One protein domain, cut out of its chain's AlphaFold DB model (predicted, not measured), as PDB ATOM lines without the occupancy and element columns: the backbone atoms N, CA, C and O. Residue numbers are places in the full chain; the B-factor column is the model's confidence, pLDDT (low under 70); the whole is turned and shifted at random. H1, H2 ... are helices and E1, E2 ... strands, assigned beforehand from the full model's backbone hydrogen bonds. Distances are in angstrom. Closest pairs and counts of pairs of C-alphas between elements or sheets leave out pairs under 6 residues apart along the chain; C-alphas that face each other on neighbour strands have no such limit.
ATOM      1  N   LEU A   3     199.562 187.460 193.018       80.38
ATOM      2  CA  LEU A   3     198.440 188.073 193.728       80.38
ATOM      3  C   LEU A   3     198.542 187.682 195.201       80.38
ATOM      4  O   LEU A   3     198.620 186.498 195.514       80.38
ATOM      5  N   GLY A   4     198.582 188.671 196.090       81.69
ATOM      6  CA  GLY A   4     198.654 188.480 197.536       81.69
ATOM      7  C   GLY A   4     197.408 189.031 198.219       81.69
ATOM      8  O   GLY A   4     196.796 189.984 197.737       81.69
ATOM      9  N   LEU A   5     197.029 188.432 199.343       83.19
ATOM     10  CA  LEU A   5     195.953 188.937 200.191       83.19
ATOM     11  C   LEU A   5     196.528 189.978 201.154       83.19
ATOM     12  O   LEU A   5     197.435 189.686 201.929       83.19
ATOM     13  N   TRP A   6     196.008 191.197 201.085       84.25
ATOM     14  CA  TRP A   6     196.312 192.285 202.001       84.25
ATOM     15  C   TRP A   6     195.077 192.577 202.851       84.25
ATOM     16  O   TRP A   6     193.992 192.799 202.318       84.25
ATOM     17  N   GLN A   7     195.234 192.559 204.172       81.38
ATOM     18  CA  GLN A   7     194.151 192.856 205.101       81.38
ATOM     19  C   GLN A   7     194.149 194.348 205.427       81.38
ATOM     20  O   GLN A   7     195.146 194.878 205.918       81.38
ATOM     21  N   GLY A   8     193.030 195.018 205.161       84.00
ATOM     22  CA  GLY A   8     192.868 196.426 205.490       84.00
ATOM     23  C   GLY A   8     191.555 197.013 204.992       84.00
ATOM     24  O   GLY A   8     190.678 196.310 204.485       84.00
ATOM     25  N   ASN A   9     191.411 198.321 205.170       81.94
ATOM     26  CA  ASN A   9     190.223 199.055 204.767       81.94
ATOM     27  C   ASN A   9     190.408 199.583 203.339       81.94
ATOM     28  O   ASN A   9     191.317 200.377 203.081       81.94
ATOM     29  N   TYR A  10     189.582 199.124 202.399       75.69
ATOM     30  CA  TYR A  10     189.584 199.625 201.027       75.69
ATOM     31  C   TYR A  10     188.145 199.868 200.579       75.69
ATOM     32  O   TYR A  10     187.259 199.051 200.805       75.69
ATOM     33  N   GLN A  11     187.893 201.042 199.998       75.06
ATOM     34  CA  GLN A  11     186.550 201.491 199.604       75.06
ATOM     35  C   GLN A  11     185.482 201.332 200.705       75.06
ATOM     36  O   GLN A  11     184.375 200.866 200.447       75.06
ATOM     37  N   ASN A  12     185.804 201.735 201.943       78.81
ATOM     38  CA  ASN A  12     184.874 201.688 203.082       78.81
ATOM     39  C   ASN A  12     184.433 200.263 203.475       78.81
ATOM     40  O   ASN A  12     183.470 200.084 204.214       78.81
ATOM     41  N   THR A  13     185.129 199.245 202.965       75.75
ATOM     42  CA  THR A  13     184.897 197.841 203.283       75.75
ATOM     43  C   THR A  13     186.183 197.269 203.873       75.75
ATOM     44  O   THR A  13     187.254 197.262 203.257       75.75
ATOM     45  N   GLU A  14     186.093 196.836 205.123       82.88
ATOM     46  CA  GLU A  14     187.222 196.295 205.866       82.88
ATOM     47  C   GLU A  14     187.277 194.785 205.660       82.88
ATOM     48  O   GLU A  14     186.303 194.074 205.908       82.88
ATOM     49  N   GLY A  15     188.390 194.287 205.127       86.88
ATOM     50  CA  GLY A  15     188.453 192.892 204.725       86.88
ATOM     51  C   GLY A  15     189.768 192.490 204.080       86.88
ATOM     52  O   GLY A  15     190.770 193.206 204.117       86.88
ATOM     53  N   LEU A  16     189.754 191.290 203.513       85.38
ATOM     54  CA  LEU A  16     190.867 190.740 202.758       85.38
ATOM     55  C   LEU A  16     190.759 191.191 201.304       85.38
ATOM     56  O   LEU A  16     189.851 190.789 200.580       85.38
ATOM     57  N   TRP A  17     191.716 192.005 200.877       86.44
ATOM     58  CA  TRP A  17     191.787 192.545 199.529       86.44
ATOM     59  C   TRP A  17     192.878 191.862 198.728       86.44
ATOM     60  O   TRP A  17     193.977 191.605 199.218       86.44
ATOM     61  N   LEU A  18     192.591 191.600 197.458       81.94
ATOM     62  CA  LEU A  18     193.587 191.091 196.527       81.94
ATOM     63  C   LEU A  18     194.442 192.254 196.031       81.94
ATOM     64  O   LEU A  18     193.961 193.140 195.325       81.94
ATOM     65  N   ARG A  19     195.727 192.238 196.382       78.06
ATOM     66  CA  ARG A  19     196.710 193.206 195.906       78.06
ATOM     67  C   ARG A  19     197.816 192.479 195.155       78.06
ATOM     68  O   ARG A  19     198.373 191.480 195.605       78.06
ATOM     69  N   TRP A  20     198.134 192.983 193.975       78.81
ATOM     70  CA  TRP A  20     199.221 192.445 193.173       78.81
ATOM     71  C   TRP A  20     200.579 192.809 193.803       78.81
ATOM     72  O   TRP A  20     200.778 193.939 194.259       78.81
ATOM     73  N   TYR A  21     201.533 191.879 193.789       77.69
ATOM     74  CA  TYR A  21     202.914 192.102 194.227       77.69
ATOM     75  C   TYR A  21     203.918 191.547 193.203       77.69
ATOM     76  O   TYR A  21     203.622 190.649 192.401       77.69
ATOM     77  N   ASN A  22     205.123 192.111 193.192       77.62
ATOM     78  CA  ASN A  22     206.238 191.644 192.372       77.62
ATOM     79  C   ASN A  22     207.477 191.375 193.248       77.62
ATOM     80  O   ASN A  22     207.400 191.411 194.473       77.62
ATOM     81  N   ASN A  23     208.620 191.086 192.620       67.69
ATOM     82  CA  ASN A  23     209.865 190.743 193.319       67.69
ATOM     83  C   ASN A  23     210.456 191.891 194.166       67.69
ATOM     84  O   ASN A  23     211.366 191.647 194.948       67.69
ATOM     85  N   ASN A  24     209.946 193.118 194.012       66.62
ATOM     86  CA  ASN A  24     210.346 194.304 194.773       66.62
ATOM     87  C   ASN A  24     209.349 194.659 195.895       66.62
ATOM     88  O   ASN A  24     209.552 195.657 196.580       66.62
ATOM     89  N   GLY A  25     208.279 193.875 196.089       68.56
ATOM     90  CA  GLY A  25     207.240 194.122 197.093       68.56
ATOM     91  C   GLY A  25     205.859 194.398 196.489       68.56
ATOM     92  O   GLY A  25     205.556 194.012 195.355       68.56
ATOM     93  N   TRP A  26     204.980 195.030 197.268       68.00
ATOM     94  CA  TRP A  26     203.632 195.395 196.823       68.00
ATOM     95  C   TRP A  26     203.692 196.337 195.622       68.00
ATOM     96  O   TRP A  26     204.506 197.258 195.609       68.00
ATOM     97  N   LEU A  27     202.827 196.131 194.621       65.44
ATOM     98  CA  LEU A  27     202.811 197.031 193.473       65.44
ATOM     99  C   LEU A  27     202.495 198.462 193.947       65.44
ATOM    100  O   LEU A  27     201.489 198.655 194.653       65.44
ATOM    101  N   PRO A  28     203.352 199.437 193.586       63.53
ATOM    102  CA  PRO A  28     203.098 200.840 193.855       63.53
ATOM    103  C   PRO A  28     201.743 201.227 193.270       63.53
ATOM    104  O   PRO A  28     201.329 200.728 192.216       63.53
ATOM    105  N   THR A  29     201.026 202.079 193.987       64.44
ATOM    106  CA  THR A  29     199.723 202.583 193.538       64.44
ATOM    107  C   THR A  29     199.856 203.328 192.200       64.44
ATOM    108  O   THR A  29     200.952 203.726 191.804       64.44
ATOM    109  N   LEU A  30     198.749 203.534 191.472       61.47
ATOM    110  CA  LEU A  30     198.756 204.295 190.206       61.47
ATOM    111  C   LEU A  30     199.456 205.663 190.341       61.47
ATOM    112  O   LEU A  30     200.101 206.110 189.396       61.47
ATOM    113  N   ALA A  31     199.388 206.276 191.527       61.47
ATOM    114  CA  ALA A  31     200.078 207.519 191.860       61.47
ATOM    115  C   ALA A  31     201.613 207.370 191.876       61.47
ATOM    116  O   ALA A  31     202.312 208.129 191.213       61.47
ATOM    117  N   GLU A  32     202.144 206.351 192.552       58.84
ATOM    118  CA  GLU A  32     203.590 206.074 192.588       58.84
ATOM    119  C   GLU A  32     204.134 205.653 191.212       58.84
ATOM    120  O   GLU A  32     205.267 205.977 190.848       58.84
ATOM    121  N   LYS A  33     203.318 204.966 190.399       60.66
ATOM    122  CA  LYS A  33     203.666 204.677 189.001       60.66
ATOM    123  C   LYS A  33     203.795 205.955 188.172       60.66
ATOM    124  O   LYS A  33     204.743 206.064 187.405       60.66
ATOM    125  N   ALA A  34     202.885 206.916 188.336       62.09
ATOM    126  CA  ALA A  34     202.952 208.190 187.622       62.09
ATOM    127  C   ALA A  34     204.211 208.994 187.990       62.09
ATOM    128  O   ALA A  34     204.831 209.607 187.122       62.09
ATOM    129  N   GLU A  35     204.626 208.945 189.255       64.88
ATOM    130  CA  GLU A  35     205.847 209.608 189.712       64.88
ATOM    131  C   GLU A  35     207.114 208.930 189.166       64.88
ATOM    132  O   GLU A  35     208.019 209.609 188.679       64.88
ATOM    133  N   SER A  36     207.157 207.594 189.149       67.88
ATOM    134  CA  SER A  36     208.283 206.851 188.571       67.88
ATOM    135  C   SER A  36     208.396 207.039 187.052       67.88
ATOM    136  O   SER A  36     209.500 207.191 186.532       67.88
ATOM    137  N   GLU A  37     207.270 207.078 186.336       66.75
ATOM    138  CA  GLU A  37     207.247 207.358 184.896       66.75
ATOM    139  C   GLU A  37     207.701 208.795 184.598       66.75
ATOM    140  O   GLU A  37     208.502 208.998 183.685       66.75
ATOM    141  N   ARG A  38     207.304 209.779 185.422       69.94
ATOM    142  CA  ARG A  38     207.856 211.143 185.344       69.94
ATOM    143  C   ARG A  38     209.362 211.164 185.571       69.94
ATOM    144  O   ARG A  38     210.074 211.738 184.760       69.94
ATOM    145  N   GLN A  39     209.864 210.505 186.616       75.56
ATOM    146  CA  GLN A  39     211.307 210.453 186.884       75.56
ATOM    147  C   GLN A  39     212.093 209.769 185.759       75.56
ATOM    148  O   GLN A  39     213.237 210.134 185.487       75.56
ATOM    149  N   ARG A  40     211.507 208.767 185.095       76.50
ATOM    150  CA  ARG A  40     212.113 208.135 183.916       76.50
ATOM    151  C   ARG A  40     212.155 209.079 182.723       76.50
ATOM    152  O   ARG A  40     213.185 209.114 182.056       76.50
ATOM    153  N   ALA A  41     211.082 209.827 182.477       75.94
ATOM    154  CA  ALA A  41     211.049 210.843 181.432       75.94
ATOM    155  C   ALA A  41     212.101 211.935 181.687       75.94
ATOM    156  O   ALA A  41     212.852 212.272 180.778       75.94
ATOM    157  N   ASP A  42     212.228 212.391 182.935       78.00
ATOM    158  CA  ASP A  42     213.218 213.392 183.345       78.00
ATOM    159  C   ASP A  42     214.654 212.891 183.124       78.00
ATOM    160  O   ASP A  42     215.441 213.517 182.417       78.00
ATOM    161  N   LYS A  43     214.971 211.677 183.603       80.94
ATOM    162  CA  LYS A  43     216.289 211.053 183.383       80.94
ATOM    163  C   LYS A  43     216.599 210.817 181.910       80.94
ATOM    164  O   LYS A  43     217.759 210.890 181.506       80.94
ATOM    165  N   LEU A  44     215.589 210.476 181.112       79.00
ATOM    166  CA  LEU A  44     215.764 210.285 179.679       79.00
ATOM    167  C   LEU A  44     216.052 211.623 178.989       79.00
ATOM    168  O   LEU A  44     216.974 211.682 178.182       79.00
ATOM    169  N   ALA A  45     215.338 212.690 179.354       80.25
ATOM    170  CA  ALA A  45     215.577 214.041 178.856       80.25
ATOM    171  C   ALA A  45     216.979 214.551 179.235       80.25
ATOM    172  O   ALA A  45     217.689 215.087 178.384       80.25
ATOM    173  N   GLU A  46     217.426 214.315 180.472       83.38
ATOM    174  CA  GLU A  46     218.790 214.629 180.918       83.38
ATOM    175  C   GLU A  46     219.844 213.877 180.095       83.38
ATOM    176  O   GLU A  46     220.838 214.452 179.646       83.38
ATOM    177  N   LYS A  47     219.607 212.586 179.835       82.75
ATOM    178  CA  LYS A  47     220.523 211.755 179.051       82.75
ATOM    179  C   LYS A  47     220.572 212.171 177.580       82.75
ATOM    180  O   LYS A  47     221.650 212.156 176.996       82.75
ATOM    181  N   LEU A  48     219.440 212.568 176.996       81.75
ATOM    182  CA  LEU A  48     219.372 213.122 175.640       81.75
ATOM    183  C   LEU A  48     220.144 214.444 175.547       81.75
ATOM    184  O   LEU A  48     220.993 214.583 174.667       81.75
ATOM    185  N   ARG A  49     219.965 215.346 176.522       82.62
ATOM    186  CA  ARG A  49     220.738 216.595 176.620       82.62
ATOM    187  C   ARG A  49     222.238 216.344 176.745       82.62
ATOM    188  O   ARG A  49     223.023 216.998 176.066       82.62
ATOM    189  N   SER A  50     222.651 215.362 177.547       82.69
ATOM    190  CA  SER A  50     224.066 214.980 177.662       82.69
ATOM    191  C   SER A  50     224.648 214.400 176.367       82.69
ATOM    192  O   SER A  50     225.865 214.415 176.196       82.69
ATOM    193  N   LEU A  51     223.808 213.870 175.475       84.12
ATOM    194  CA  LEU A  51     224.197 213.392 174.146       84.12
ATOM    195  C   LEU A  51     224.122 214.498 173.075       84.12
ATOM    196  O   LEU A  51     224.382 214.218 171.907       84.12
ATOM    197  N   GLY A  52     223.789 215.739 173.455       83.12
ATOM    198  CA  GLY A  52     223.655 216.874 172.538       83.12
ATOM    199  C   GLY A  52     222.359 216.871 171.722       83.12
ATOM    200  O   GLY A  52     222.293 217.532 170.691       83.12
TER     201      GLY A  52
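This is residues 3 to 52 of the 58 residues of an uncharacterized protein of Sphaerospermopsis kisseleviana NIES-73 (UniProt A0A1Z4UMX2). A curved hairpin of two strands, E1 and E2, forms a small head, and one long helix, H1, sticks out from it as a single arm that makes much of the length. Between them the chain folds back beside the end of E2, where residues 25 to 26 pair with residues 21 to 22, before it runs on to the helix. The printed part has 50 residues, with two named strands and one named helix in the order E1, E2, H1; the sheet has the order E1 - E2 and is antiparallel, and the class is mixed, helices and strands. The whole is extended, with a radius of gyration of the C-alphas of 16.8 A and spans of 53 by 24 by 9 A.

The printed part begins with E1, residues 3 to 10, which starts at C-alpha 3 at (198.440, 188.073, 193.728) and measures 16.3 A from first to last C-alpha. E1 bends by 81 degrees at Gln 7. E2, residues 13 to 22, is the longest strand with 10 residues and measures 24.8 A; it bends by 57 degrees at Leu 16. H1, residues 30 to 50, begins at C-alpha 30 at (198.756, 204.295, 190.206), ends at C-alpha 50 at (224.066, 214.980, 177.662) and measures 30.2 A.

E1 and E2 are antiparallel neighbours and form a hairpin with a tight link of 2 residues; the angle between their directions is 144 degrees. The C-alphas of Leu 3 and Trp 20 face each other at 4.5 A, and those of Asn 9 and Glu 14 at 4.2 A. N 6 and O 17 are within hydrogen-bond range at 2.8 A, as are N 15 and O 8 at 3.1 A. Residues 21 to 22 of E2 make a short antiparallel pairing with residues 25 to 26. A short link of 7 residues joins E2 to H1. H1 is apart from E1. In H1 every O i to N i+4 pair is within hydrogen-bond range.

The two C-alphas farthest apart are those of Glu 14 and Gly 52, at 53.5 A, and the first and last printed C-alphas, of Leu 3 and Gly 52, are 43.8 A apart. Residues 29 to 35, of which 30 to 35 belong to H1, stand free, and so do residues 37 to 52, of which 37 to 50 belong to H1. The printed part has no cut, and neither link is long. The mean pLDDT of the printed part is 75.7; the model's confidence is low, under 70, at residues 23 to 38.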